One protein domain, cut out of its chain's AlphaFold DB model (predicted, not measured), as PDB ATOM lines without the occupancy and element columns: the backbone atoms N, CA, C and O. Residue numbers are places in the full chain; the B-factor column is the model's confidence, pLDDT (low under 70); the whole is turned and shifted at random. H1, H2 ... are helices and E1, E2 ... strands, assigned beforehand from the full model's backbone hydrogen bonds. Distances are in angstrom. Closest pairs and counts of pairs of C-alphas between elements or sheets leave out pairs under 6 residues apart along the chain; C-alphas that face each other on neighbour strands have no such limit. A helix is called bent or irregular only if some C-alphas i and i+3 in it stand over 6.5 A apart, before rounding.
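AT A GLANCE: This is residues 28 to 243 of the 979 residues of an uncharacterized protein of Planctomycetaceae bacterium (UniProt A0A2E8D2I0). A twelve-stranded sheet curls like part of a barrel and folds back on itself, and a small sheet, E1 to E4, packs on part of it as the second layer of a sandwich, the strands of the two crossed at 57 degrees. One helix, H1, covers E13 and E16 of the large sheet, and a long loop, residues 173 to 201, runs far from the middle. The printed part has 216 residues with sixteen named strands, E1 to E16, and then H1; the class is mostly strand. The large sheet runs E11 E12 E13 E16 E9 E8 E7 E6 E5 E10 E15 E14 and the small one E1 E2 E3 E4, both antiparallel. The whole is compact, with a radius of gyration of the C-alphas of 15.9 A, and rounded, spanning 43 by 40 by 38 A.

IN THESE COORDINATES: Find C-alpha 28 at (343.148, 316.954, 112.894), where E1, residues 28 to 30, begins. E2 is residues 33 to 37, E3 41 to 46 and E4 51 to 56. After a long link come E5, residues 73 to 76, and E6, 79 to 89, the longest strand by residues, 28.7 A from first to last C-alpha. Next are E7, 92 to 97, E8, 103 to 110, 22.7 A, and E9, 115 to 122, 20.8 A. E10 is residues 129 to 136; look for its C-alpha 129 at (356.953, 324.263, 136.599). E11, 142 to 144, E12, 149 to 151, E13, 155 to 161, 20.5 A, and E14, 166 to 172, follow. E15, 202 to 209, measures 21.8 A and E16, 218 to 225, 23.7 A. H1, residues 226 to 240, runs 21.8 A to C-alpha 240 at (361.421, 332.106, 114.580).

HOW THE PARTS SIT: Start with the large sheet, strongly twisted, with E11 and E14 as edge strands. It is a folded sheet, bent back into two leaves: E11 E12 E13 E16 E9 E8 E7 E6 E5 face E15 E14, with E10 as the hinge. E10 bends by 58 degrees at residue 132, and N 135 and O 204 join it to E15 within hydrogen-bond range, 2.8 A. Across the leaves, the closest C-alphas of E13 and E15 are those of Ile 159 and Leu 204, 6.8 A. E5 to E9 form a meander, each strand the antiparallel neighbour of the one before, and so do E11 to E13. E6 bends by 52 degrees at residue 85, and its pairing is staggered: residues 79 to 82 with E5, N 81 and O 74 at 2.8 A, and 83 to 89 with E7, N 87 and O 94 at 2.9 A. Between E16 and E9 look at N 221 and O 115, 2.8 A. The other sheet of the sandwich, two sheets face to face, is the meander E1 to E4; in its hairpin E2 and E3, N 34 and O 45 are 2.8 A apart. The closest C-alphas of E3 and E16 are those of Met 41 and Gly 223, 5.2 A. H1 is on the large sheet, over E13 and E16, at a height of 9.2 A, along the strands at 20 degrees to E16 on the local plane. Its closest C-alpha pair with E13 is Thr 226 and Tyr 155, 4.6 A. H1 is irregular, C-alphas 227 and 230 being 7.4 A apart; 9 of its 11 O i to N i+4 pairs are within hydrogen-bond range.

THE WHOLE: The two farthest C-alphas, of Gly 179 and Ile 238, are 45.6 A apart. The printed part has no cut. The long links are E4 to E5, 16 residues, and E14 to E15, 29 residues. Mean pLDDT of the printed part is 91.4; residues 178 to 184 and 187 to 194 are under 70.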
ATOM      1  N   ARG A  28     344.498 317.542 112.908       90.75
ATOM      2  CA  ARG A  28     343.148 316.954 112.894       90.75
ATOM      3  C   ARG A  28     342.872 316.097 114.126       90.75
ATOM      4  O   ARG A  28     343.781 315.499 114.694       90.75
ATOM      5  N   ALA A  29     341.604 316.001 114.507       90.31
ATOM      6  CA  ALA A  29     341.142 314.942 115.396       90.31
ATOM      7  C   ALA A  29     340.875 313.674 114.572       90.31
ATOM      8  O   ALA A  29     340.275 313.746 113.501       90.31
ATOM      9  N   GLU A  30     341.312 312.523 115.069       91.50
ATOM     10  CA  GLU A  30     341.150 311.225 114.419       91.50
ATOM     11  C   GLU A  30     340.799 310.183 115.488       91.50
ATOM     12  O   GLU A  30     341.671 309.681 116.185       91.50
ATOM     13  N   GLY A  31     339.512 309.886 115.683       92.00
ATOM     14  CA  GLY A  31     339.074 308.980 116.750       92.00
ATOM     15  C   GLY A  31     339.450 309.489 118.149       92.00
ATOM     16  O   GLY A  31     339.030 310.571 118.552       92.00
ATOM     17  N   ASP A  32     340.236 308.704 118.886       93.62
ATOM     18  CA  ASP A  32     340.676 308.969 120.264       93.62
ATOM     19  C   ASP A  32     341.992 309.762 120.357       93.62
ATOM     20  O   ASP A  32     342.623 309.814 121.417       93.62
ATOM     21  N   ARG A  33     342.452 310.367 119.257       96.12
ATOM     22  CA  ARG A  33     343.720 311.105 119.204       96.12
ATOM     23  C   ARG A  33     343.629 312.373 118.363       96.12
ATOM     24  O   ARG A  33     342.779 312.524 117.491       96.12
ATOM     25  N   ILE A  34     344.555 313.281 118.625       96.75
ATOM     26  CA  ILE A  34     344.826 314.480 117.849       96.75
ATOM     27  C   ILE A  34     346.131 314.226 117.099       96.75
ATOM     28  O   ILE A  34     347.156 313.968 117.731       96.75
ATOM     29  N   VAL A  35     346.087 314.278 115.770       96.69
ATOM     30  CA  VAL A  35     347.235 314.057 114.886       96.69
ATOM     31  C   VAL A  35     347.715 315.397 114.341       96.69
ATOM     32  O   VAL A  35     346.917 316.198 113.851       96.69
ATOM     33  N   VAL A  36     349.023 315.622 114.428       95.94
ATOM     34  CA  VAL A  36     349.733 316.763 113.855       95.94
ATOM     35  C   VAL A  36     350.761 316.237 112.861       95.94
ATOM     36  O   VAL A  36     351.641 315.456 113.227       95.94
ATOM     37  N   GLU A  37     350.648 316.649 111.606       95.69
ATOM     38  CA  GLU A  37     351.511 316.194 110.521       95.69
ATOM     39  C   GLU A  37     352.385 317.309 109.960       95.69
ATOM     40  O   GLU A  37     351.936 318.436 109.766       95.69
ATOM     41  N   THR A  38     353.615 316.930 109.642       96.25
ATOM     42  CA  THR A  38     354.540 317.652 108.768       96.25
ATOM     43  C   THR A  38     354.745 316.818 107.493       96.25
ATOM     44  O   THR A  38     354.098 315.781 107.298       96.25
ATOM     45  N   ASP A  39     355.651 317.219 106.612       95.50
ATOM     46  CA  ASP A  39     356.040 316.466 105.414       95.50
ATOM     47  C   ASP A  39     356.824 315.193 105.760       95.50
ATOM     48  O   ASP A  39     356.880 314.246 104.974       95.50
ATOM     49  N   HIS A  40     357.430 315.150 106.947       97.06
ATOM     50  CA  HIS A  40     358.342 314.083 107.357       97.06
ATOM     51  C   HIS A  40     357.843 313.275 108.558       97.06
ATOM     52  O   HIS A  40     358.185 312.101 108.688       97.06
ATOM     53  N   MET A  41     356.981 313.857 109.391       97.25
ATOM     54  CA  MET A  41     356.558 313.279 110.662       97.25
ATOM     55  C   MET A  41     355.037 313.333 110.827       97.25
ATOM     56  O   MET A  41     354.403 314.336 110.510       97.25
ATOM     57  N   ALA A  42     354.456 312.284 111.408       97.38
ATOM     58  CA  ALA A  42     353.131 312.336 112.025       97.38
ATOM     59  C   ALA A  42     353.259 312.113 113.541       97.38
ATOM     60  O   ALA A  42     353.724 311.059 113.979       97.38
ATOM     61  N   TYR A  43     352.856 313.101 114.341       98.12
ATOM     62  CA  TYR A  43     352.852 313.042 115.804       98.12
ATOM     63  C   TYR A  43     351.413 313.009 116.319       98.12
ATOM     64  O   TYR A  43     350.580 313.795 115.874       98.12
ATOM     65  N   ALA A  44     351.102 312.103 117.247       97.44
ATOM     66  CA  ALA A  44     349.750 311.953 117.776       97.44
ATOM     67  C   ALA A  44     349.714 311.947 119.307       97.44
ATOM     68  O   ALA A  44     350.459 311.204 119.954       97.44
ATOM     69  N   VAL A  45     348.777 312.714 119.865       97.56
ATOM     70  CA  VAL A  45     348.471 312.783 121.301       97.56
ATOM     71  C   VAL A  45     347.042 312.301 121.520       97.56
ATOM     72  O   VAL A  45     346.122 312.752 120.842       97.56
ATOM     73  N   GLY A  46     346.842 311.369 122.443       97.19
ATOM     74  CA  GLY A  46     345.533 310.813 122.763       97.19
ATOM     75  C   GLY A  46     344.656 311.796 123.529       97.19
ATOM     76  O   GLY A  46     345.149 312.642 124.279       97.19
ATOM     77  N   THR A  47     343.339 311.651 123.404       96.69
ATOM     78  CA  THR A  47     342.373 312.396 124.224       96.69
ATOM     79  C   THR A  47     342.472 312.042 125.708       96.69
ATOM     80  O   THR A  47     341.959 312.791 126.531       96.69
ATOM     81  N   ASP A  48     343.159 310.947 126.043       95.00
ATOM     82  CA  ASP A  48     343.552 310.502 127.389       95.00
ATOM     83  C   ASP A  48     344.826 311.188 127.929       95.00
ATOM     84  O   ASP A  48     345.313 310.854 129.009       95.00
ATOM     85  N   GLY A  49     345.404 312.135 127.183       94.19
ATOM     86  CA  GLY A  49     346.606 312.863 127.590       94.19
ATOM     87  C   GLY A  49     347.911 312.078 127.474       94.19
ATOM     88  O   GLY A  49     348.924 312.521 128.024       94.19
ATOM     89  N   LEU A  50     347.928 310.948 126.762       94.88
ATOM     90  CA  LEU A  50     349.134 310.157 126.502       94.88
ATOM     91  C   LEU A  50     349.694 310.403 125.097       94.88
ATOM     92  O   LEU A  50     348.959 310.698 124.155       94.88
ATOM     93  N   ASN A  51     351.003 310.222 124.926       96.12
ATOM     94  CA  ASN A  51     351.596 310.118 123.592       96.12
ATOM     95  C   ASN A  51     351.110 308.834 122.897       96.12
ATOM     96  O   ASN A  51     351.107 307.771 123.519       96.12
ATOM     97  N   LYS A  52     350.713 308.915 121.619       96.75
ATOM     98  CA  LYS A  52     350.148 307.778 120.860       96.75
ATOM     99  C   LYS A  52     350.980 307.362 119.654       96.75
ATOM    100  O   LYS A  52     351.067 306.170 119.377       96.75
ATOM    101  N   ALA A  53     351.585 308.307 118.935       97.19
ATOM    102  CA  ALA A  53     352.454 307.985 117.804       97.19
ATOM    103  C   ALA A  53     353.503 309.069 117.547       97.19
ATOM    104  O   ALA A  53     353.260 310.243 117.807       97.19
ATOM    105  N   PHE A  54     354.634 308.655 116.984       98.19
ATOM    106  CA  PHE A  54     355.654 309.503 116.372       98.19
ATOM    107  C   PHE A  54     356.194 308.714 115.178       98.19
ATOM    108  O   PHE A  54     356.924 307.742 115.374       98.19
ATOM    109  N   THR A  55     355.758 309.046 113.968       97.94
ATOM    110  CA  THR A  55     355.898 308.178 112.787       97.94
ATOM    111  C   THR A  55     356.670 308.880 111.676       97.94
ATOM    112  O   THR A  55     356.339 310.016 111.342       97.94
ATOM    113  N   ASP A  56     357.651 308.190 111.086       97.75
ATOM    114  CA  ASP A  56     358.291 308.587 109.825       97.75
ATOM    115  C   ASP A  56     357.288 308.396 108.679       97.75
ATOM    116  O   ASP A  56     356.915 307.265 108.350       97.75
ATOM    117  N   LYS A  57     356.841 309.490 108.057       96.19
ATOM    118  CA  LYS A  57     355.828 309.439 106.986       96.19
ATOM    119  C   LYS A  57     356.331 308.791 105.701       96.19
ATOM    120  O   LYS A  57     355.522 308.286 104.929       96.19
ATOM    121  N   ARG A  58     357.645 308.777 105.468       95.56
ATOM    122  CA  ARG A  58     358.238 308.164 104.273       95.56
ATOM    123  C   ARG A  58     358.150 306.642 104.326       95.56
ATOM    124  O   ARG A  58     357.953 306.007 103.297       95.56
ATOM    125  N   THR A  59     358.334 306.063 105.512       96.12
ATOM    126  CA  THR A  59     358.425 304.604 105.696       96.12
ATOM    127  C   THR A  59     357.225 304.000 106.418       96.12
ATOM    128  O   THR A  59     357.057 302.784 106.404       96.12
ATOM    129  N   GLY A  60     356.408 304.824 107.079       96.06
ATOM    130  CA  GLY A  60     355.351 304.377 107.987       96.06
ATOM    131  C   GLY A  60     355.876 303.836 109.322       96.06
ATOM    132  O   GLY A  60     355.092 303.337 110.132       96.06
ATOM    133  N   ARG A  61     357.189 303.913 109.585       96.88
ATOM    134  CA  ARG A  61     357.805 303.365 110.797       96.88
ATOM    135  C   ARG A  61     357.487 304.232 112.017       96.88
ATOM    136  O   ARG A  61     357.741 305.433 112.030       96.88
ATOM    137  N   GLY A  62     356.971 303.604 113.075       97.06
ATOM    138  CA  GLY A  62     356.753 304.245 114.373       97.06
ATOM    139  C   GLY A  62     358.018 304.254 115.237       97.06
ATOM    140  O   GLY A  62     358.613 303.205 115.488       97.06
ATOM    141  N   HIS A  63     358.391 305.430 115.739       97.38
ATOM    142  CA  HIS A  63     359.558 305.662 116.594       97.38
ATOM    143  C   HIS A  63     359.208 305.951 118.061       97.38
ATOM    144  O   HIS A  63     360.110 305.964 118.899       97.38
ATOM    145  N   LEU A  64     357.924 306.138 118.386       97.06
ATOM    146  CA  LEU A  64     357.470 306.296 119.768       97.06
ATOM    147  C   LEU A  64     357.773 305.033 120.591       97.06
ATOM    148  O   LEU A  64     357.590 303.905 120.109       97.06
ATOM    149  N   ASP A  65     358.222 305.220 121.832       95.19
ATOM    150  CA  ASP A  65     358.334 304.113 122.779       95.19
ATOM    151  C   ASP A  65     356.963 303.507 123.130       95.19
ATOM    152  O   ASP A  65     355.937 304.177 123.051       95.19
ATOM    153  N   GLY A  66     356.943 302.218 123.487       90.62
ATOM    154  CA  GLY A  66     355.715 301.533 123.901       90.62
ATOM    155  C   GLY A  66     355.252 301.893 125.315       90.62
ATOM    156  O   GLY A  66     354.087 301.668 125.640       90.62
ATOM    157  N   GLU A  67     356.135 302.449 126.151       88.25
ATOM    158  CA  GLU A  67     355.779 302.925 127.484       88.25
ATOM    159  C   GLU A  67     354.771 304.086 127.381       88.25
ATOM    160  O   GLU A  67     355.036 305.093 126.713       88.25
ATOM    161  N   PRO A  68     353.615 304.009 128.063       87.62
ATOM    162  CA  PRO A  68     352.617 305.070 128.035       87.62
ATOM    163  C   PRO A  68     353.098 306.305 128.815       87.62
ATOM    164  O   PRO A  68     352.886 306.434 130.023       87.62
ATOM    165  N   VAL A  69     353.713 307.266 128.130       89.69
ATOM    166  CA  VAL A  69     354.182 308.519 128.746       89.69
ATOM    167  C   VAL A  69     353.150 309.636 128.552       89.69
ATOM    168  O   VAL A  69     352.783 309.921 127.406       89.69
ATOM    169  N   PRO A  70     352.699 310.313 129.631       93.31
ATOM    170  CA  PRO A  70     351.834 311.485 129.508       93.31
ATOM    171  C   PRO A  70     352.503 312.617 128.730       93.31
ATOM    172  O   PRO A  70     353.699 312.871 128.908       93.31
ATOM    173  N   PHE A  71     351.706 313.282 127.896       95.25
ATOM    174  CA  PHE A  71     352.120 314.358 126.998       95.25
ATOM    175  C   PHE A  71     352.681 315.567 127.757       95.25
ATOM    176  O   PHE A  71     353.753 316.063 127.410       95.25
ATOM    177  N   MET A  72     351.993 315.991 128.822       95.69
ATOM    178  CA  MET A  72     352.369 317.131 129.660       95.69
ATOM    179  C   MET A  72     352.375 316.767 131.143       95.69
ATOM    180  O   MET A  72     351.754 315.795 131.578       95.69
ATOM    181  N   PHE A  73     353.074 317.585 131.925       94.31
ATOM    182  CA  PHE A  73     353.111 317.520 133.382       94.31
ATOM    183  C   PHE A  73     353.145 318.934 133.962       94.31
ATOM    184  O   PHE A  73     353.773 319.807 133.368       94.31
ATOM    185  N   VAL A  74     352.532 319.142 135.123       94.25
ATOM    186  CA  VAL A  74     352.669 320.374 135.920       94.25
ATOM    187  C   VAL A  74     353.241 320.035 137.287       94.25
ATOM    188  O   VAL A  74     352.928 318.980 137.834       94.25
ATOM    189  N   GLU A  75     354.070 320.914 137.828       93.62
ATOM    190  CA  GLU A  75     354.522 320.845 139.213       93.62
ATOM    191  C   GLU A  75     353.681 321.800 140.057       93.62
ATOM    192  O   GLU A  75     353.514 322.969 139.696       93.62
ATOM    193  N   LYS A  76     353.148 321.295 141.167       91.56
ATOM    194  CA  LYS A  76     352.487 322.088 142.200       91.56
ATOM    195  C   LYS A  76     352.819 321.498 143.568       91.56
ATOM    196  O   LYS A  76     352.662 320.297 143.773       91.56
ATOM    197  N   ASP A  77     353.254 322.346 144.497       89.06
ATOM    198  CA  ASP A  77     353.507 321.994 145.903       89.06
ATOM    199  C   ASP A  77     354.441 320.774 146.100       89.06
ATOM    200  O   ASP A  77     354.220 319.924 146.964       89.06
ATOM    201  N   GLY A  78     355.493 320.656 145.286       85.88
ATOM    202  CA  GLY A  78     356.454 319.547 145.318       85.88
ATOM    203  C   GLY A  78     356.010 318.304 144.539       85.88
ATOM    204  O   GLY A  78     356.756 317.323 144.478       85.88
ATOM    205  N   GLN A  79     354.805 318.305 143.960       87.69
ATOM    206  CA  GLN A  79     354.220 317.153 143.279       87.69
ATOM    207  C   GLN A  79     354.047 317.400 141.787       87.69
ATOM    208  O   GLN A  79     353.550 318.433 141.345       87.69
ATOM    209  N   TRP A  80     354.406 316.391 140.999       90.19
ATOM    210  CA  TRP A  80     354.244 316.416 139.556       90.19
ATOM    211  C   TRP A  80     352.982 315.674 139.122       90.19
ATOM    212  O   TRP A  80     352.834 314.475 139.361       90.19
ATOM    213  N   ILE A  81     352.099 316.383 138.428       92.06
ATOM    214  CA  ILE A  81     350.754 315.937 138.070       92.06
ATOM    215  C   ILE A  81     350.682 315.739 136.544       92.06
ATOM    216  O   ILE A  81     350.974 316.680 135.797       92.06
ATOM    217  N   PRO A  82     350.329 314.537 136.047       93.00
ATOM    218  CA  PRO A  82     350.295 314.232 134.617       93.00
ATOM    219  C   PRO A  82     349.051 314.787 133.918       93.00
ATOM    220  O   PRO A  82     347.985 314.907 134.522       93.00
ATOM    221  N   SER A  83     349.149 315.022 132.607       94.75
ATOM    222  CA  SER A  83     347.974 315.210 131.752       94.75
ATOM    223  C   SER A  83     347.138 313.930 131.659       94.75
ATOM    224  O   SER A  83     347.683 312.858 131.398       94.75
ATOM    225  N   THR A  84     345.819 314.053 131.817       94.94
ATOM    226  CA  THR A  84     344.849 312.938 131.753       94.94
ATOM    227  C   THR A  84     343.728 313.156 130.746       94.94
ATOM    228  O   THR A  84     342.996 312.221 130.430       94.94
ATOM    229  N   ALA A  85     343.580 314.375 130.220       96.00
ATOM    230  CA  ALA A  85     342.699 314.616 129.090       96.00
ATOM    231  C   ALA A  85     343.221 315.729 128.183       96.00
ATOM    232  O   ALA A  85     343.759 316.731 128.658       96.00
ATOM    233  N   VAL A  86     343.016 315.562 126.876       97.44
ATOM    234  CA  VAL A  86     343.358 316.552 125.847       97.44
ATOM    235  C   VAL A  86     342.185 316.698 124.886       97.44
ATOM    236  O   VAL A  86     341.677 315.715 124.351       97.44
ATOM    237  N   LYS A  87     341.752 317.938 124.646       95.44
ATOM    238  CA  LYS A  87     340.732 318.267 123.641       95.44
ATOM    239  C   LYS A  87     341.277 319.297 122.668       95.44
ATOM    240  O   LYS A  87     341.784 320.327 123.101       95.44
ATOM    241  N   TRP A  88     341.136 319.054 121.370       94.75
ATOM    242  CA  TRP A  88     341.487 320.040 120.353       94.75
ATOM    243  C   TRP A  88     340.257 320.830 119.913       94.75
ATOM    244  O   TRP A  88     339.248 320.250 119.515       94.75
ATOM    245  N   ALA A  89     340.339 322.155 119.989       92.75
ATOM    246  CA  ALA A  89     339.296 323.052 119.514       92.75
ATOM    247  C   ALA A  89     339.908 324.366 119.018       92.75
ATOM    248  O   ALA A  89     340.708 324.994 119.710       92.75
ATOM    249  N   ARG A  90     339.499 324.808 117.818       87.38
ATOM    250  CA  ARG A  90     339.865 326.118 117.238       87.38
ATOM    251  C   ARG A  90     341.381 326.407 117.249       87.38
ATOM    252  O   ARG A  90     341.786 327.527 117.535       87.38
ATOM    253  N   GLY A  91     342.212 325.397 116.970       88.25
ATOM    254  CA  GLY A  91     343.680 325.525 116.931       88.25
ATOM    255  C   GLY A  91     344.397 325.339 118.277       88.25
ATOM    256  O   GLY A  91     345.624 325.381 118.322       88.25
ATOM    257  N   PHE A  92     343.663 325.087 119.364       96.19
ATOM    258  CA  PHE A  92     344.235 324.917 120.699       96.19
ATOM    259  C   PHE A  92     343.998 323.511 121.245       96.19
ATOM    260  O   PHE A  92     342.914 322.951 121.091       96.19
ATOM    261  N   LEU A  93     345.001 322.969 121.932       97.38
ATOM    262  CA  LEU A  93     344.855 321.851 122.853       97.38
ATOM    263  C   LEU A  93     344.476 322.397 124.229       97.38
ATOM    264  O   LEU A  93     345.197 323.198 124.824       97.38
ATOM    265  N   HIS A  94     343.343 321.938 124.737       97.38
ATOM    266  CA  HIS A  94     342.901 322.134 126.106       97.38
ATOM    267  C   HIS A  94     343.297 320.898 126.906       97.38
ATOM    268  O   HIS A  94     342.763 319.813 126.664       97.38
ATOM    269  N   VAL A  95     344.251 321.065 127.819       97.75
ATOM    270  CA  VAL A  95     344.866 319.974 128.581       97.75
ATOM    271  C   VAL A  95     344.413 320.038 130.035       97.75
ATOM    272  O   VAL A  95     344.466 321.096 130.660       97.75
ATOM    273  N   THR A  96     343.974 318.899 130.560       96.94
ATOM    274  CA  THR A  96     343.560 318.690 131.954       96.94
ATOM    275  C   THR A  96     344.565 317.785 132.657       96.94
ATOM    276  O   THR A  96     345.056 316.831 132.047       96.94
ATOM    277  N   PHE A  97     344.847 318.063 133.932       93.94
ATOM    278  CA  PHE A  97     345.841 317.339 134.725       93.94
ATOM    279  C   PHE A  97     345.193 316.582 135.888       93.94
ATOM    280  O   PHE A  97     344.694 317.206 136.823       93.94
ATOM    281  N   ALA A  98     345.225 315.248 135.835       83.44
ATOM    282  CA  ALA A  98     344.585 314.347 136.800       83.44
ATOM    283  C   ALA A  98     343.135 314.757 137.154       83.44
ATOM    284  O   ALA A  98     342.465 315.423 136.363       83.44
ATOM    285  N   ASP A  99     342.653 314.374 138.337       79.69
ATOM    286  CA  ASP A  99     341.347 314.786 138.875       79.69
ATOM    287  C   ASP A  99     341.395 316.189 139.511       79.69
ATOM    288  O   ASP A  99     340.653 316.501 140.441       79.69
ATOM    289  N   THR A 100     342.296 317.054 139.035       84.56
ATOM    290  CA  THR A 100     342.425 318.430 139.531       84.56
ATOM    291  C   THR A 100     341.606 319.411 138.691       84.56
ATOM    292  O   THR A 100     341.135 319.107 137.589       84.56
ATOM    293  N   GLU A 101     341.491 320.650 139.168       90.50
ATOM    294  CA  GLU A 101     340.929 321.772 138.406       90.50
ATOM    295  C   GLU A 101     341.959 322.461 137.493       90.50
ATOM    296  O   GLU A 101     341.631 323.429 136.805       90.50
ATOM    297  N   ILE A 102     343.196 321.956 137.425       95.56
ATOM    298  CA  ILE A 102     344.262 322.565 136.625       95.56
ATOM    299  C   ILE A 102     343.998 322.340 135.133       95.56
ATOM    300  O   ILE A 102     343.744 321.217 134.679       95.56
ATOM    301  N   ARG A 103     344.075 323.420 134.356       95.88
ATOM    302  CA  ARG A 103     343.876 323.460 132.906       95.88
ATOM    303  C   ARG A 103     344.973 324.292 132.246       95.88
ATOM    304  O   ARG A 103     345.270 325.402 132.687       95.88
ATOM    305  N   ALA A 104     345.518 323.779 131.148       97.06
ATOM    306  CA  ALA A 104     346.441 324.498 130.275       97.06
ATOM    307  C   ALA A 104     345.862 324.629 128.861       97.06
ATOM    308  O   ALA A 104     345.144 323.746 128.379       97.06
ATOM    309  N   LYS A 105     346.189 325.733 128.188       97.75
ATOM    310  CA  LYS A 105     345.802 326.003 126.802       97.75
ATOM    311  C   LYS A 105     347.052 326.133 125.937       97.75
ATOM    312  O   LYS A 105     347.800 327.102 126.073       97.75
ATOM    313  N   VAL A 106     347.248 325.185 125.027       98.12
ATOM    314  CA  VAL A 106     348.423 325.117 124.148       98.12
ATOM    315  C   VAL A 106     348.008 325.379 122.708       98.12
ATOM    316  O   VAL A 106     347.142 324.694 122.173       98.12
ATOM    317  N   HIS A 107     348.607 326.370 122.067       97.69
ATOM    318  CA  HIS A 107     348.418 326.626 120.646       97.69
ATOM    319  C   HIS A 107     349.308 325.688 119.835       97.69
ATOM    320  O   HIS A 107     350.502 325.574 120.116       97.69
ATOM    321  N   VAL A 108     348.725 325.028 118.835       96.06
ATOM    322  CA  VAL A 108     349.437 324.081 117.972       96.06
ATOM    323  C   VAL A 108     349.393 324.565 116.538       96.06
ATOM    324  O   VAL A 108     348.322 324.869 116.012       96.06
ATOM    325  N   ARG A 109     350.561 324.604 115.897       95.06
ATOM    326  CA  ARG A 109     350.696 324.918 114.472       95.06
ATOM    327  C   ARG A 109     351.566 323.874 113.796       95.06
ATOM    328  O   ARG A 109     352.607 323.516 114.338       95.06
ATOM    329  N   ALA A 110     351.134 323.416 112.629       94.88
ATOM    330  CA  ALA A 110     351.917 322.566 111.747       94.88
ATOM    331  C   ALA A 110     352.511 323.419 110.620       94.88
ATOM    332  O   ALA A 110     351.812 324.249 110.036       94.88
ATOM    333  N   PHE A 111     353.793 323.211 110.342       95.31
ATOM    334  CA  PHE A 111     354.508 323.727 109.180       95.31
ATOM    335  C   PHE A 111     354.975 322.539 108.328       95.31
ATOM    336  O   PHE A 111     354.866 321.385 108.743       95.31
ATOM    337  N   ALA A 112     355.537 322.819 107.150       94.56
ATOM    338  CA  ALA A 112     356.032 321.782 106.244       94.56
ATOM    339  C   ALA A 112     357.048 320.842 106.922       94.56
ATOM    340  O   ALA A 112     356.920 319.631 106.828       94.56
ATOM    341  N   ASN A 113     358.016 321.366 107.682       96.50
ATOM    342  CA  ASN A 113     359.116 320.550 108.223       96.50
ATOM    343  C   ASN A 113     359.084 320.333 109.746       96.50
ATOM    344  O   ASN A 113     359.772 319.451 110.256       96.50
ATOM    345  N   TYR A 114     358.291 321.108 110.483       97.56
ATOM    346  CA  TYR A 114     358.215 321.050 111.943       97.56
ATOM    347  C   TYR A 114     356.830 321.499 112.431       97.56
ATOM    348  O   TYR A 114     356.035 322.049 111.674       97.56
ATOM    349  N   LEU A 115     356.527 321.276 113.706       97.19
ATOM    350  CA  LEU A 115     355.345 321.833 114.370       97.19
ATOM    351  C   LEU A 115     355.769 322.683 115.566       97.19
ATOM    352  O   LEU A 115     356.870 322.508 116.083       97.19
ATOM    353  N   THR A 116     354.898 323.566 116.042       98.00
ATOM    354  CA  THR A 116     355.140 324.349 117.263       98.00
ATOM    355  C   THR A 116     354.051 324.145 118.294       98.00
ATOM    356  O   THR A 116     352.870 324.093 117.942       98.00
ATOM    357  N   LEU A 117     354.457 324.127 119.560       98.25
ATOM    358  CA  LEU A 117     353.586 324.127 120.730       98.25
ATOM    359  C   LEU A 117     353.886 325.383 121.549       98.25
ATOM    360  O   LEU A 117     355.042 325.622 121.893       98.25
ATOM    361  N   GLU A 118     352.863 326.176 121.857       98.31
ATOM    362  CA  GLU A 118     352.985 327.396 122.664       98.31
ATOM    363  C   GLU A 118     351.985 327.373 123.820       98.31
ATOM    364  O   GLU A 118     350.777 327.289 123.594       98.31
ATOM    365  N   LEU A 119     352.466 327.457 125.060       97.94
ATOM    366  CA  LEU A 119     351.608 327.601 126.230       97.94
ATOM    367  C   LEU A 119     351.033 329.017 126.259       97.94
ATOM    368  O   LEU A 119     351.745 329.970 126.536       97.94
ATOM    369  N   THR A 120     349.740 329.161 125.993       97.19
ATOM    370  CA  THR A 120     349.085 330.482 125.937       97.19
ATOM    371  C   THR A 120     348.390 330.878 127.233       97.19
ATOM    372  O   THR A 120     348.126 332.059 127.436       97.19
ATOM    373  N   ALA A 121     348.056 329.903 128.081       95.19
ATOM    374  CA  ALA A 121     347.487 330.135 129.403       95.19
ATOM    375  C   ALA A 121     347.599 328.882 130.281       95.19
ATOM    376  O   ALA A 121     347.420 327.757 129.793       95.19
ATOM    377  N   VAL A 122     347.757 329.087 131.587       95.31
ATOM    378  CA  VAL A 122     347.492 328.100 132.639       95.31
ATOM    379  C   VAL A 122     346.652 328.744 133.746       95.31
ATOM    380  O   VAL A 122     346.908 329.878 134.139       95.31
ATOM    381  N   ASN A 123     345.612 328.060 134.228       94.12
ATOM    382  CA  ASN A 123     344.615 328.667 135.124       94.12
ATOM    383  C   ASN A 123     345.017 328.724 136.612       94.12
ATOM    384  O   ASN A 123     344.268 329.283 137.406       94.12
ATOM    385  N   ASP A 124     346.159 328.147 136.994       90.62
ATOM    386  CA  ASP A 124     346.615 328.083 138.386       90.62
ATOM    387  C   ASP A 124     347.989 328.762 138.557       90.62
ATOM    388  O   ASP A 124     349.002 328.395 137.942       90.62
ATOM    389  N   HIS A 125     348.024 329.786 139.414       87.62
ATOM    390  CA  HIS A 125     349.220 330.572 139.724       87.62
ATOM    391  C   HIS A 125     350.174 329.884 140.715       87.62
ATOM    392  O   HIS A 125     351.322 330.316 140.830       87.62
ATOM    393  N   ALA A 126     349.749 328.806 141.379       91.75
ATOM    394  CA  ALA A 126     350.586 328.021 142.288       91.75
ATOM    395  C   ALA A 126     351.527 327.041 141.561       91.75
ATOM    396  O   ALA A 126     352.471 326.543 142.163       91.75
ATOM    397  N   ILE A 127     351.304 326.776 140.268       94.06
ATOM    398  CA  ILE A 127     352.160 325.874 139.476       94.06
ATOM    399  C   ILE A 127     353.583 326.431 139.391       94.06
ATOM    400  O   ILE A 127     353.777 327.535 138.887       94.06
ATOM    401  N   SER A 128     354.601 325.706 139.836       93.88
ATOM    402  CA  SER A 128     355.966 326.241 139.762       93.88
ATOM    403  C   SER A 128     356.657 325.910 138.435       93.88
ATOM    404  O   SER A 128     357.441 326.719 137.931       93.88
ATOM    405  N   GLU A 129     356.324 324.771 137.823       94.81
ATOM    406  CA  GLU A 129     356.953 324.263 136.599       94.81
ATOM    407  C   GLU A 129     355.948 323.550 135.686       94.81
ATOM    408  O   GLU A 129     354.920 323.033 136.127       94.81
ATOM    409  N   ILE A 130     356.252 323.499 134.387       95.25
ATOM    410  CA  ILE A 130     355.468 322.748 133.404       95.25
ATOM    411  C   ILE A 130     356.384 322.033 132.413       95.25
ATOM    412  O   ILE A 130     357.312 322.626 131.865       95.25
ATOM    413  N   HIS A 131     356.098 320.762 132.140       96.12
ATOM    414  CA  HIS A 131     356.581 320.073 130.949       96.12
ATOM    415  C   HIS A 131     355.567 320.291 129.826       96.12
ATOM    416  O   HIS A 131     354.473 319.724 129.859       96.12
ATOM    417  N   LEU A 132     355.936 321.127 128.854       96.06
ATOM    418  CA  LEU A 132     355.094 321.520 127.725       96.06
ATOM    419  C   LEU A 132     354.899 320.382 126.715       96.06
ATOM    420  O   LEU A 132     353.844 320.275 126.098       96.06
ATOM    421  N   VAL A 133     355.911 319.533 126.551       96.50
ATOM    422  CA  VAL A 133     355.834 318.308 125.749       96.50
ATOM    423  C   VAL A 133     356.867 317.306 126.239       96.50
ATOM    424  O   VAL A 133     357.953 317.689 126.683       96.50
ATOM    425  N   ARG A 134     356.524 316.019 126.157       95.19
ATOM    426  CA  ARG A 134     357.405 314.884 126.445       95.19
ATOM    427  C   ARG A 134     357.277 313.864 125.324       95.19
ATOM    428  O   ARG A 134     356.209 313.276 125.180       95.19
ATOM    429  N   VAL A 135     358.343 313.633 124.564       96.50
ATOM    430  CA  VAL A 135     358.343 312.700 123.427       96.50
ATOM    431  C   VAL A 135     359.244 311.501 123.747       96.50
ATOM    432  O   VAL A 135     360.466 311.638 123.668       96.50
ATOM    433  N   PRO A 136     358.688 310.344 124.152       95.50
ATOM    434  CA  PRO A 136     359.472 309.133 124.392       95.50
ATOM    435  C   PRO A 136     359.800 308.419 123.078       95.50
ATOM    436  O   PRO A 136     358.902 308.091 122.302       95.50
ATOM    437  N   LEU A 137     361.076 308.150 122.818       96.88
ATOM    438  CA  LEU A 137     361.531 307.641 121.525       96.88
ATOM    439  C   LEU A 137     362.399 306.396 121.684       96.88
ATOM    440  O   LEU A 137     363.139 306.252 122.648       96.88
ATOM    441  N   LYS A 138     362.338 305.508 120.689       95.75
ATOM    442  CA  LYS A 138     363.204 304.319 120.579       95.75
ATOM    443  C   LYS A 138     364.560 304.625 119.925       95.75
ATOM    444  O   LYS A 138     365.404 303.743 119.812       95.75
ATOM    445  N   ILE A 139     364.754 305.852 119.440       94.94
ATOM    446  CA  ILE A 139     365.965 306.273 118.730       94.94
ATOM    447  C   ILE A 139     367.034 306.606 119.773       94.94
ATOM    448  O   ILE A 139     366.944 307.639 120.422       94.94
ATOM    449  N   ALA A 140     368.029 305.739 119.955       93.50
ATOM    450  CA  ALA A 140     369.026 305.885 121.025       93.50
ATOM    451  C   ALA A 140     370.491 305.817 120.545       93.50
ATOM    452  O   ALA A 140     371.400 305.823 121.371       93.50
ATOM    453  N   GLN A 141     370.741 305.751 119.229       92.75
ATOM    454  CA  GLN A 141     372.099 305.605 118.681       92.75
ATOM    455  C   GLN A 141     372.967 306.849 118.924       92.75
ATOM    456  O   GLN A 141     374.129 306.734 119.303       92.75
ATOM    457  N   THR A 142     372.431 308.048 118.699       92.25
ATOM    458  CA  THR A 142     373.095 309.315 119.032       92.25
ATOM    459  C   THR A 142     372.086 310.258 119.662       92.25
ATOM    460  O   THR A 142     370.989 310.437 119.133       92.25
ATOM    461  N   ILE A 143     372.455 310.849 120.796       92.19
ATOM    462  CA  ILE A 143     371.600 311.739 121.581       92.19
ATOM    463  C   ILE A 143     372.366 313.037 121.826       92.19
ATOM    464  O   ILE A 143     373.467 313.003 122.375       92.19
ATOM    465  N   GLY A 144     371.770 314.159 121.429       90.62
ATOM    466  CA  GLY A 144     372.245 315.494 121.776       90.62
ATOM    467  C   GLY A 144     371.607 315.984 123.075       90.62
ATOM    468  O   GLY A 144     370.403 315.819 123.294       90.62
ATOM    469  N   SER A 145     372.414 316.582 123.942       83.56
ATOM    470  CA  SER A 145     371.999 317.160 125.223       83.56
ATOM    471  C   SER A 145     371.916 318.682 125.190       83.56
ATOM    472  O   SER A 145     371.002 319.241 125.796       83.56
ATOM    473  N   SER A 146     372.833 319.354 124.487       84.50
ATOM    474  CA  SER A 146     372.803 320.817 124.359       84.50
ATOM    475  C   SER A 146     371.753 321.222 123.335       84.50
ATOM    476  O   SER A 146     370.901 322.059 123.608       84.50
ATOM    477  N   LEU A 147     371.745 320.555 122.185       87.94
ATOM    478  CA  LEU A 147     370.669 320.631 121.206       87.94
ATOM    479  C   LEU A 147     369.871 319.332 121.278       87.94
ATOM    480  O   LEU A 147     370.362 318.279 120.871       87.94
ATOM    481  N   VAL A 148     368.660 319.393 121.825       93.38
ATOM    482  CA  VAL A 148     367.922 318.186 122.216       93.38
ATOM    483  C   VAL A 148     367.382 317.458 121.001       93.38
ATOM    484  O   VAL A 148     366.374 317.842 120.408       93.38
ATOM    485  N   HIS A 149     368.051 316.363 120.665       95.12
ATOM    486  CA  HIS A 149     367.653 315.479 119.589       95.12
ATOM    487  C   HIS A 149     368.089 314.047 119.869       95.12
ATOM    488  O   HIS A 149     368.977 313.781 120.680       95.12
ATOM    489  N   CYS A 150     367.491 313.125 119.137       95.62
ATOM    490  CA  CYS A 150     367.972 311.765 119.001       95.62
ATOM    491  C   CYS A 150     367.951 311.372 117.526       95.62
ATOM    492  O   CYS A 150     367.010 311.712 116.804       95.62
ATOM    493  N   ARG A 151     368.983 310.667 117.072       95.62
ATOM    494  CA  ARG A 151     369.114 310.235 115.679       95.62
ATOM    495  C   ARG A 151     369.774 308.870 115.565       95.62
ATOM    496  O   ARG A 151     370.607 308.504 116.396       95.62
ATOM    497  N   ASP A 152     369.387 308.150 114.526       94.75
ATOM    498  CA  ASP A 152     370.105 306.995 113.998       94.75
ATOM    499  C   ASP A 152     370.624 307.311 112.586       94.75
ATOM    500  O   ASP A 152     370.624 308.468 112.158       94.75
ATOM    501  N   GLU A 153     371.110 306.311 111.859       94.19
ATOM    502  CA  GLU A 153     371.614 306.485 110.489       94.19
ATOM    503  C   GLU A 153     370.545 306.948 109.484       94.19
ATOM    504  O   GLU A 153     370.891 307.460 108.423       94.19
ATOM    505  N   THR A 154     369.257 306.790 109.800       95.81
ATOM    506  CA  THR A 154     368.146 306.968 108.852       95.81
ATOM    507  C   THR A 154     367.129 308.025 109.261       95.81
ATOM    508  O   THR A 154     366.508 308.635 108.389       95.81
ATOM    509  N   TYR A 155     366.914 308.232 110.559       98.12
ATOM    510  CA  TYR A 155     365.879 309.123 111.062       98.12
ATOM    511  C   TYR A 155     366.305 309.846 112.343       98.12
ATOM    512  O   TYR A 155     366.985 309.299 113.217       98.12
ATOM    513  N   ALA A 156     365.850 311.088 112.466       98.06
ATOM    514  CA  ALA A 156     366.104 311.970 113.585       98.06
ATOM    515  C   ALA A 156     364.808 312.584 114.115       98.06
ATOM    516  O   ALA A 156     363.845 312.798 113.380       98.06
ATOM    517  N   ALA A 157     364.812 312.912 115.401       98.25
ATOM    518  CA  ALA A 157     363.777 313.687 116.064       98.25
ATOM    519  C   ALA A 157     364.425 314.712 116.990       98.25
ATOM    520  O   ALA A 157     365.404 314.395 117.665       98.25
ATOM    521  N   ALA A 158     363.879 315.923 117.042       97.88
ATOM    522  CA  ALA A 158     364.408 316.992 117.880       97.88
ATOM    523  C   ALA A 158     363.304 317.871 118.464       97.88
ATOM    524  O   ALA A 158     362.204 317.972 117.909       97.88
ATOM    525  N   ILE A 159     363.633 318.528 119.576       97.56
ATOM    526  CA  ILE A 159     362.851 319.633 120.126       97.56
ATOM    527  C   ILE A 159     363.746 320.860 120.305       97.56
ATOM    528  O   ILE A 159     364.828 320.772 120.885       97.56
ATOM    529  N   ILE A 160     363.297 322.002 119.792       97.19
ATOM    530  CA  ILE A 160     364.068 323.249 119.782       97.19
ATOM    531  C   ILE A 160     363.280 324.316 120.550       97.19
ATOM    532  O   ILE A 160     362.145 324.612 120.159       97.19
ATOM    533  N   PRO A 161     363.816 324.895 121.639       95.88
ATOM    534  CA  PRO A 161     363.131 325.975 122.337       95.88
ATOM    535  C   PRO A 161     363.067 327.214 121.440       95.88
ATOM    536  O   PRO A 161     364.063 327.607 120.843       95.88
ATOM    537  N   LEU A 162     361.894 327.843 121.358       96.81
ATOM    538  CA  LEU A 162     361.670 329.011 120.496       96.81
ATOM    539  C   LEU A 162     361.749 330.345 121.249       96.81
ATOM    540  O   LEU A 162     361.522 331.403 120.673       96.81
ATOM    541  N   ASN A 163     362.047 330.295 122.544       94.56
ATOM    542  CA  ASN A 163     362.392 331.447 123.361       94.56
ATOM    543  C   ASN A 163     363.284 331.022 124.527       94.56
ATOM    544  O   ASN A 163     363.377 329.839 124.867       94.56
ATOM    545  N   ILE A 164     363.947 332.006 125.126       92.06
ATOM    546  CA  ILE A 164     364.912 331.786 126.199       92.06
ATOM    547  C   ILE A 164     364.240 331.379 127.516       92.06
ATOM    548  O   ILE A 164     364.923 330.944 128.424       92.06
ATOM    549  N   GLU A 165     362.923 331.499 127.659       92.25
ATOM    550  CA  GLU A 165     362.172 331.043 128.835       92.25
ATOM    551  C   GLU A 165     361.759 329.567 128.745       92.25
ATOM    552  O   GLU A 165     361.257 329.003 129.722       92.25
ATOM    553  N   THR A 166     362.016 328.927 127.604       94.44
ATOM    554  CA  THR A 166     361.790 327.497 127.394       94.44
ATOM    555  C   THR A 166     363.116 326.749 127.420       94.44
ATOM    556  O   THR A 166     364.030 327.021 126.646       94.44
ATOM    557  N   HIS A 167     363.210 325.755 128.294       93.75
ATOM    558  CA  HIS A 167     364.344 324.847 128.387       93.75
ATOM    559  C   HIS A 167     363.996 323.513 127.740       93.75
ATOM    560  O   HIS A 167     362.906 322.991 127.962       93.75
ATOM    561  N   CYS A 168     364.919 322.925 126.991       94.25
ATOM    562  CA  CYS A 168     364.761 321.571 126.482       94.25
ATOM    563  C   CYS A 168     365.830 320.665 127.087       94.25
ATOM    564  O   CYS A 168     366.991 321.034 127.210       94.25
ATOM    565  N   TYR A 169     365.477 319.434 127.430       93.00
ATOM    566  CA  TYR A 169     366.469 318.444 127.841       93.00
ATOM    567  C   TYR A 169     366.025 317.032 127.475       93.00
ATOM    568  O   TYR A 169     364.859 316.784 127.167       93.00
ATOM    569  N   VAL A 170     366.973 316.099 127.508       91.38
ATOM    570  CA  VAL A 170     366.721 314.671 127.298       91.38
ATOM    571  C   VAL A 170     366.870 313.912 128.608       91.38
ATOM    572  O   VAL A 170     367.884 314.051 129.283       91.38
ATOM    573  N   ALA A 171     365.886 313.100 128.975       90.94
ATOM    574  CA  ALA A 171     365.943 312.259 130.168       90.94
ATOM    575  C   ALA A 171     365.858 310.767 129.802       90.94
ATOM    576  O   ALA A 171     365.222 310.432 128.798       90.94
ATOM    577  N   PRO A 172     366.461 309.862 130.595       90.06
ATOM    578  CA  PRO A 172     366.241 308.430 130.448       90.06
ATOM    579  C   PRO A 172     364.782 308.097 130.740       90.06
ATOM    580  O   PRO A 172     364.230 308.513 131.765       90.06
ATOM    581  N   LEU A 173     364.166 307.319 129.855       87.81
ATOM    582  CA  LEU A 173     362.816 306.816 130.048       87.81
ATOM    583  C   LEU A 173     362.758 305.909 131.284       87.81
ATOM    584  O   LEU A 173     363.206 304.764 131.267       87.81
ATOM    585  N   LYS A 174     362.150 306.414 132.359       83.19
ATOM    586  CA  LYS A 174     361.859 305.627 133.560       83.19
ATOM    587  C   LYS A 174     360.572 304.830 133.359       83.19
ATOM    588  O   LYS A 174     359.489 305.411 133.352       83.19
ATOM    589  N   ARG A 175     360.697 303.509 133.225       82.31
ATOM    590  CA  ARG A 175     359.552 302.586 133.161       82.31
ATOM    591  C   ARG A 175     358.936 302.425 134.549       82.31
ATOM    592  O   ARG A 175     359.664 302.212 135.520       82.31
ATOM    593  N   ALA A 176     357.617 302.564 134.656       70.38
ATOM    594  CA  ALA A 176     356.933 302.437 135.940       70.38
ATOM    595  C   ALA A 176     356.767 300.961 136.336       70.38
ATOM    596  O   ALA A 176     356.482 300.108 135.496       70.38
ATOM    597  N   ALA A 177     356.902 300.658 137.630       72.69
ATOM    598  CA  ALA A 177     356.444 299.378 138.161       72.69
ATOM    599  C   ALA A 177     354.909 299.305 138.078       72.69
ATOM    600  O   ALA A 177     354.223 300.325 138.197       72.69
ATOM    601  N   VAL A 178     354.368 298.101 137.882       69.19
ATOM    602  CA  VAL A 178     352.919 297.874 137.779       69.19
ATOM    603  C   VAL A 178     352.203 298.497 138.987       69.19
ATOM    604  O   VAL A 178     352.522 298.180 140.130       69.19
ATOM    605  N   GLY A 179     351.246 299.395 138.732       64.12
ATOM    606  CA  GLY A 179     350.425 300.037 139.765       64.12
ATOM    607  C   GLY A 179     351.028 301.268 140.459       64.12
ATOM    608  O   GLY A 179     350.364 301.834 141.321       64.12
ATOM    609  N   GLN A 180     352.239 301.715 140.102       66.94
ATOM    610  CA  GLN A 180     352.832 302.933 140.674       66.94
ATOM    611  C   GLN A 180     352.621 304.186 139.805       66.94
ATOM    612  O   GLN A 180     352.577 304.086 138.573       66.94
ATOM    613  N   PRO A 181     352.519 305.384 140.422       64.06
ATOM    614  CA  PRO A 181     352.474 306.638 139.683       64.06
ATOM    615  C   PRO A 181     353.763 306.829 138.883       64.06
ATOM    616  O   PRO A 181     354.873 306.566 139.350       64.06
ATOM    617  N   ARG A 182     353.611 307.287 137.641       69.94
ATOM    618  CA  ARG A 182     354.731 307.439 136.710       69.94
ATOM    619  C   ARG A 182     355.606 308.614 137.155       69.94
ATOM    620  O   ARG A 182     355.071 309.704 137.363       69.94
ATOM    621  N   PRO A 183     356.933 308.444 137.263       67.75
ATOM    622  CA  PRO A 183     357.794 309.506 137.752       67.75
ATOM    623  C   PRO A 183     357.840 310.675 136.765       67.75
ATOM    624  O   PRO A 183     357.975 310.504 135.544       67.75
ATOM    625  N   ALA A 184     357.808 311.887 137.308       63.03
ATOM    626  CA  ALA A 184     358.266 313.042 136.567       63.03
ATOM    627  C   ALA A 184     359.771 312.905 136.343       63.03
ATOM    628  O   ALA A 184     360.556 312.674 137.262       63.03
ATOM    629  N   MET A 185     360.171 312.957 135.080       72.06
ATOM    630  CA  MET A 185     361.572 312.898 134.675       72.06
ATOM    631  C   MET A 185     362.155 314.303 134.828       72.06
ATOM    632  O   MET A 185     362.324 314.991 133.834       72.06
ATOM    633  N   VAL A 186     362.322 314.742 136.079       70.31
ATOM    634  CA  VAL A 186     362.644 316.129 136.451       70.31
ATOM    635  C   VAL A 186     364.079 316.484 136.079       70.31
ATOM    636  O   VAL A 186     364.998 315.686 136.277       70.31
ATOM    637  N   TYR A 187     364.272 317.710 135.599       64.56
ATOM    638  CA  TYR A 187     365.594 318.268 135.366       64.56
ATOM    639  C   TYR A 187     366.331 318.528 136.688       64.56
ATOM    640  O   TYR A 187     365.908 319.346 137.500       64.56
ATOM    641  N   GLY A 188     367.471 317.866 136.887       59.72
ATOM    642  CA  GLY A 188     368.291 317.989 138.100       59.72
ATOM    643  C   GLY A 188     369.248 319.191 138.132       59.72
ATOM    644  O   GLY A 188     370.131 319.231 138.986       59.72
ATOM    645  N   GLY A 189     369.138 320.143 137.194       59.09
ATOM    646  CA  GLY A 189     370.142 321.200 136.990       59.09
ATOM    647  C   GLY A 189     371.328 320.734 136.134       59.09
ATOM    648  O   GLY A 189     371.541 319.538 135.975       59.09
ATOM    649  N   ALA A 190     372.145 321.655 135.609       56.47
ATOM    650  CA  ALA A 190     373.200 321.316 134.636       56.47
ATOM    651  C   ALA A 190     374.224 320.284 135.152       56.47
ATOM    652  O   ALA A 190     374.749 319.490 134.381       56.47
ATOM    653  N   ARG A 191     374.484 320.264 136.467       47.12
ATOM    654  CA  ARG A 191     375.412 319.320 137.117       47.12
ATOM    655  C   ARG A 191     374.748 318.045 137.648       47.12
ATOM    656  O   ARG A 191     375.444 317.077 137.926       47.12
ATOM    657  N   GLY A 192     373.428 318.065 137.843       43.59
ATOM    658  CA  GLY A 192     372.650 316.951 138.397       43.59
ATOM    659  C   GLY A 192     371.813 316.212 137.355       43.59
ATOM    660  O   GLY A 192     371.218 315.180 137.661       43.59
ATOM    661  N   HIS A 193     371.744 316.733 136.129       66.94
ATOM    662  CA  HIS A 193     370.984 316.135 135.047       66.94
ATOM    663  C   HIS A 193     371.663 314.864 134.543       66.94
ATOM    664  O   HIS A 193     372.805 314.881 134.083       66.94
ATOM    665  N   VAL A 194     370.943 313.748 134.618       65.00
ATOM    666  CA  VAL A 194     371.405 312.455 134.118       65.00
ATOM    667  C   VAL A 194     370.675 312.185 132.813       65.00
ATOM    668  O   VAL A 194     369.477 311.914 132.819       65.00
ATOM    669  N   GLY A 195     371.396 312.296 131.698       78.81
ATOM    670  CA  GLY A 195     370.905 311.865 130.392       78.81
ATOM    671  C   GLY A 195     370.893 310.333 130.251       78.81
ATOM    672  O   GLY A 195     371.478 309.641 131.090       78.81
ATOM    673  N   PRO A 196     370.251 309.801 129.195       84.62
ATOM    674  CA  PRO A 196     370.233 308.368 128.902       84.62
ATOM    675  C   PRO A 196     371.638 307.770 128.756       84.62
ATOM    676  O   PRO A 196     372.518 308.379 128.142       84.62
ATOM    677  N   LYS A 197     371.847 306.564 129.292       81.00
ATOM    678  CA  LYS A 197     373.091 305.785 129.175       81.00
ATOM    679  C   LYS A 197     372.800 304.367 128.689       81.00
ATOM    680  O   LYS A 197     371.740 303.821 128.944       81.00
ATOM    681  N   GLY A 198     373.764 303.738 128.013       73.88
ATOM    682  CA  GLY A 198     373.745 302.287 127.775       73.88
ATOM    683  C   GLY A 198     372.479 301.741 127.098       73.88
ATOM    684  O   GLY A 198     371.910 300.767 127.575       73.88
ATOM    685  N   GLY A 199     372.028 302.363 126.005       73.56
ATOM    686  CA  GLY A 199     370.847 301.909 125.258       73.56
ATOM    687  C   GLY A 199     369.497 302.256 125.901       73.56
ATOM    688  O   GLY A 199     368.461 301.850 125.378       73.56
ATOM    689  N   GLU A 200     369.479 303.016 127.002       89.50
ATOM    690  CA  GLU A 200     368.252 303.608 127.539       89.50
ATOM    691  C   GLU A 200     367.536 304.453 126.478       89.50
ATOM    692  O   GLU A 200     368.145 305.247 125.758       89.50
ATOM    693  N   HIS A 201     366.217 304.299 126.404       93.44
ATOM    694  CA  HIS A 201     365.397 305.066 125.475       93.44
ATOM    695  C   HIS A 201     365.263 306.520 125.954       93.44
ATOM    696  O   HIS A 201     364.977 306.745 127.137       93.44
ATOM    697  N   PRO A 202     365.467 307.519 125.078       94.12
ATOM    698  CA  PRO A 202     365.344 308.919 125.455       94.12
ATOM    699  C   PRO A 202     363.892 309.386 125.556       94.12
ATOM    700  O   PRO A 202     363.011 308.955 124.809       94.12
ATOM    701  N   VAL A 203     363.668 310.371 126.423       94.50
ATOM    702  CA  VAL A 203     362.493 311.245 126.381       94.50
ATOM    703  C   VAL A 203     362.952 312.675 126.165       94.50
ATOM    704  O   VAL A 203     363.675 313.222 126.999       94.50
ATOM    705  N   LEU A 204     362.521 313.278 125.058       96.00
ATOM    706  CA  LEU A 204     362.764 314.692 124.774       96.00
ATOM    707  C   LEU A 204     361.718 315.523 125.527       96.00
ATOM    708  O   LEU A 204     360.521 315.268 125.379       96.00
ATOM    709  N   ILE A 205     362.146 316.479 126.349       95.62
ATOM    710  CA  ILE A 205     361.270 317.250 127.239       95.62
ATOM    711  C   ILE A 205     361.468 318.746 127.015       95.62
ATOM    712  O   ILE A 205     362.586 319.238 127.139       95.62
ATOM    713  N   ALA A 206     360.379 319.471 126.750       96.00
ATOM    714  CA  ALA A 206     360.355 320.931 126.808       96.00
ATOM    715  C   ALA A 206     359.742 321.382 128.135       96.00
ATOM    716  O   ALA A 206     358.709 320.858 128.556       96.00
ATOM    717  N   HIS A 207     360.368 322.349 128.789       94.25
ATOM    718  CA  HIS A 207     360.110 322.723 130.171       94.25
ATOM    719  C   HIS A 207     360.116 324.243 130.355       94.25
ATOM    720  O   HIS A 207     360.956 324.933 129.779       94.25
ATOM    721  N   ALA A 208     359.223 324.754 131.201       94.75
ATOM    722  CA  ALA A 208     359.215 326.150 131.632       94.75
ATOM    723  C   ALA A 208     359.052 326.263 133.154       94.75
ATOM    724  O   ALA A 208     358.391 325.436 133.781       94.75
ATOM    725  N   ASN A 209     359.651 327.309 133.734       93.31
ATOM    726  CA  ASN A 209     359.704 327.545 135.178       93.31
ATOM    727  C   ASN A 209     359.143 328.935 135.522       93.31
ATOM    728  O   ASN A 209     359.523 329.940 134.911       93.31
ATOM    729  N   ARG A 210     358.269 329.009 136.533       92.94
ATOM    730  CA  ARG A 210     357.563 330.232 136.948       92.94
ATOM    731  C   ARG A 210     358.488 331.323 137.497       92.94
ATOM    732  O   ARG A 210     358.107 332.487 137.437       92.94
ATOM    733  N   ARG A 211     359.711 330.997 137.943       91.31
ATOM    734  CA  ARG A 211     360.744 332.003 138.283       91.31
ATOM    735  C   ARG A 211     361.096 332.913 137.104       91.31
ATOM    736  O   ARG A 211     361.594 334.011 137.321       91.31
ATOM    737  N   LEU A 212     360.856 332.451 135.875       91.06
ATOM    738  CA  LEU A 212     360.965 333.248 134.659       91.06
ATOM    739  C   LEU A 212     359.568 333.656 134.198       91.06
ATOM    740  O   LEU A 212     359.155 334.798 134.380       91.06
ATOM    741  N   ARG A 213     358.849 332.697 133.604       91.44
ATOM    742  CA  ARG A 213     357.490 332.828 133.080       91.44
ATOM    743  C   ARG A 213     357.008 331.453 132.599       91.44
ATOM    744  O   ARG A 213     357.794 330.705 132.025       91.44
ATOM    745  N   LEU A 214     355.729 331.128 132.812       94.44
ATOM    746  CA  LEU A 214     355.106 329.937 132.210       94.44
ATOM    747  C   LEU A 214     354.433 330.284 130.877       94.44
ATOM    748  O   LEU A 214     354.742 329.679 129.854       94.44
ATOM    749  N   ASP A 215     353.535 331.270 130.877       92.56
ATOM    750  CA  ASP A 215     352.814 331.673 129.667       92.56
ATOM    751  C   ASP A 215     353.769 332.241 128.606       92.56
ATOM    752  O   ASP A 215     354.663 333.036 128.890       92.56
ATOM    753  N   GLY A 216     353.579 331.827 127.361       95.12
ATOM    754  CA  GLY A 216     354.481 332.098 126.248       95.12
ATOM    755  C   GLY A 216     355.595 331.064 126.081       95.12
ATOM    756  O   GLY A 216     356.329 331.164 125.102       95.12
ATOM    757  N   ALA A 217     355.737 330.063 126.964       96.62
ATOM    758  CA  ALA A 217     356.671 328.956 126.739       96.62
ATOM    759  C   ALA A 217     356.384 328.283 125.389       96.62
ATOM    760  O   ALA A 217     355.235 327.939 125.096       96.62
ATOM    761  N   LYS A 218     357.411 328.119 124.554       97.81
ATOM    762  CA  LYS A 218     357.249 327.763 123.147       97.81
ATOM    763  C   LYS A 218     358.375 326.866 122.650       97.81
ATOM    764  O   LYS A 218     359.551 327.138 122.882       97.81
ATOM    765  N   VAL A 219     358.012 325.817 121.919       98.31
ATOM    766  CA  VAL A 219     358.946 324.812 121.399       98.31
ATOM    767  C   VAL A 219     358.558 324.377 119.987       98.31
ATOM    768  O   VAL A 219     357.369 324.266 119.678       98.31
ATOM    769  N   ALA A 220     359.552 324.119 119.140       98.38
ATOM    770  CA  ALA A 220     359.392 323.398 117.884       98.38
ATOM    771  C   ALA A 220     359.673 321.907 118.092       98.38
ATOM    772  O   ALA A 220     360.634 321.549 118.768       98.38
ATOM    773  N   VAL A 221     358.857 321.043 117.493       98.38
ATOM    774  CA  VAL A 221     359.058 319.588 117.461       98.38
ATOM    775  C   VAL A 221     359.202 319.170 116.004       98.38
ATOM    776  O   VAL A 221     358.394 319.569 115.162       98.38
ATOM    777  N   LEU A 222     360.218 318.368 115.701       98.00
ATOM    778  CA  LEU A 222     360.474 317.885 114.347       98.00
ATOM    779  C   LEU A 222     360.869 316.408 114.346       98.00
ATOM    780  O   LEU A 222     361.466 315.908 115.300       98.00
ATOM    781  N   GLY A 223     360.566 315.741 113.236       98.19
ATOM    782  CA  GLY A 223     361.083 314.429 112.874       98.19
ATOM    783  C   GLY A 223     361.405 314.425 111.383       98.19
ATOM    784  O   GLY A 223     360.634 314.982 110.601       98.19
ATOM    785  N   CYS A 224     362.554 313.877 110.993       98.25
ATOM    786  CA  CYS A 224     363.034 313.934 109.614       98.25
ATOM    787  C   CYS A 224     364.070 312.847 109.304       98.25
ATOM    788  O   CYS A 224     364.660 312.290 110.230       98.25
ATOM    789  N   PRO A 225     364.360 312.579 108.017       98.12
ATOM    790  CA  PRO A 225     365.583 311.877 107.640       98.12
ATOM    791  C   PRO A 225     366.815 312.531 108.286       98.12
ATOM    792  O   PRO A 225     366.886 313.764 108.367       98.12
ATOM    793  N   THR A 226     367.757 311.726 108.785       97.25
ATOM    794  CA  THR A 226     368.892 312.218 109.593       97.25
ATOM    795  C   THR A 226     369.718 313.278 108.868       97.25
ATOM    796  O   THR A 226     370.147 314.254 109.483       97.25
ATOM    797  N   GLU A 227     369.901 313.131 107.561       96.31
ATOM    798  CA  GLU A 227     370.653 314.051 106.712       96.31
ATOM    799  C   GLU A 227     370.030 315.453 106.617       96.31
ATOM    800  O   GLU A 227     370.756 316.418 106.394       96.31
ATOM    801  N   LYS A 228     368.716 315.588 106.852       97.19
ATOM    802  CA  LYS A 228     367.994 316.872 106.814       97.19
ATOM    803  C   LYS A 228     367.949 317.605 108.151       97.19
ATOM    804  O   LYS A 228     367.473 318.737 108.213       97.19
ATOM    805  N   LEU A 229     368.401 316.973 109.236       97.06
ATOM    806  CA  LEU A 229     368.209 317.485 110.595       97.06
ATOM    807  C   LEU A 229     368.734 318.917 110.758       97.06
ATOM    808  O   LEU A 229     368.016 319.786 111.245       97.06
ATOM    809  N   LEU A 230     369.966 319.174 110.314       96.00
ATOM    810  CA  LEU A 230     370.557 320.507 110.408       96.00
ATOM    811  C   LEU A 230     369.899 321.521 109.464       96.00
ATOM    812  O   LEU A 230     369.849 322.689 109.827       96.00
ATOM    813  N   ASP A 231     369.393 321.102 108.297       96.88
ATOM    814  CA  ASP A 231     368.682 322.002 107.368       96.88
ATOM    815  C   ASP A 231     367.394 322.532 108.018       96.88
ATOM    816  O   ASP A 231     367.078 323.718 107.953       96.88
ATOM    817  N   ILE A 232     366.648 321.652 108.695       98.00
ATOM    818  CA  ILE A 232     365.390 322.025 109.352       98.00
ATOM    819  C   ILE A 232     365.655 322.862 110.608       98.00
ATOM    820  O   ILE A 232     364.882 323.768 110.905       98.00
ATOM    821  N   ILE A 233     366.738 322.596 111.343       97.12
ATOM    822  CA  ILE A 233     367.125 323.420 112.500       97.12
ATOM    823  C   ILE A 233     367.476 324.844 112.061       97.12
ATOM    824  O   ILE A 233     366.995 325.792 112.675       97.12
ATOM    825  N   GLU A 234     368.249 324.996 110.987       97.50
ATOM    826  CA  GLU A 234     368.544 326.299 110.378       97.50
ATOM    827  C   GLU A 234     367.261 327.024 109.949       97.50
ATOM    828  O   GLU A 234     367.064 328.191 110.290       97.50
ATOM    829  N   GLN A 235     366.328 326.312 109.306       97.88
ATOM    830  CA  GLN A 235     365.014 326.863 108.963       97.88
ATOM    831  C   GLN A 235     364.245 327.342 110.207       97.88
ATOM    832  O   GLN A 235     363.680 328.432 110.194       97.88
ATOM    833  N   ILE A 236     364.246 326.563 111.295       98.00
ATOM    834  CA  ILE A 236     363.597 326.940 112.562       98.00
ATOM    835  C   ILE A 236     364.231 328.202 113.153       98.00
ATOM    836  O   ILE A 236     363.490 329.056 113.650       98.00
ATOM    837  N   GLU A 237     365.562 328.331 113.114       97.19
ATOM    838  CA  GLU A 237     366.251 329.538 113.587       97.19
ATOM    839  C   GLU A 237     365.773 330.776 112.825       97.19
ATOM    840  O   GLU A 237     365.368 331.760 113.450       97.19
ATOM    841  N   ILE A 238     365.739 330.692 111.493       97.12
ATOM    842  CA  ILE A 238     365.332 331.786 110.605       97.12
ATOM    843  C   ILE A 238     363.850 332.135 110.806       97.12
ATOM    844  O   ILE A 238     363.521 333.294 111.067       97.12
ATOM    845  N   ASP A 239     362.957 331.144 110.749       97.25
ATOM    846  CA  ASP A 239     361.500 331.343 110.817       97.25
ATOM    847  C   ASP A 239     361.033 331.934 112.151       97.25
ATOM    848  O   ASP A 239     359.979 332.572 112.223       97.25
ATOM    849  N   ASN A 240     361.793 331.700 113.226       95.88
ATOM    850  CA  ASN A 240     361.421 332.106 114.580       95.88
ATOM    851  C   ASN A 240     362.322 333.207 115.152       95.88
ATOM    852  O   ASN A 240     362.134 333.586 116.308       95.88
ATOM    853  N   GLY A 241     363.266 333.742 114.368       94.94
ATOM    854  CA  GLY A 241     364.167 334.810 114.805       94.94
ATOM    855  C   GLY A 241     365.079 334.404 115.966       94.94
ATOM    856  O   GLY A 241     365.368 335.228 116.837       94.94
ATOM    857  N   LEU A 242     365.498 333.136 116.013       95.62
ATOM    858  CA  LEU A 242     366.502 332.675 116.975       95.62
ATOM    859  C   LEU A 242     367.890 333.198 116.571       95.62
ATOM    860  O   LEU A 242     368.084 333.600 115.420       95.62
ATOM    861  N   PRO A 243     368.878 333.200 117.485       94.44
ATOM    862  CA  PRO A 243     370.244 333.531 117.107       94.44
ATOM    863  C   PRO A 243     370.727 332.644 115.955       94.44
ATOM    864  O   PRO A 243     370.647 331.423 116.034       94.44
TER     865      PRO A 243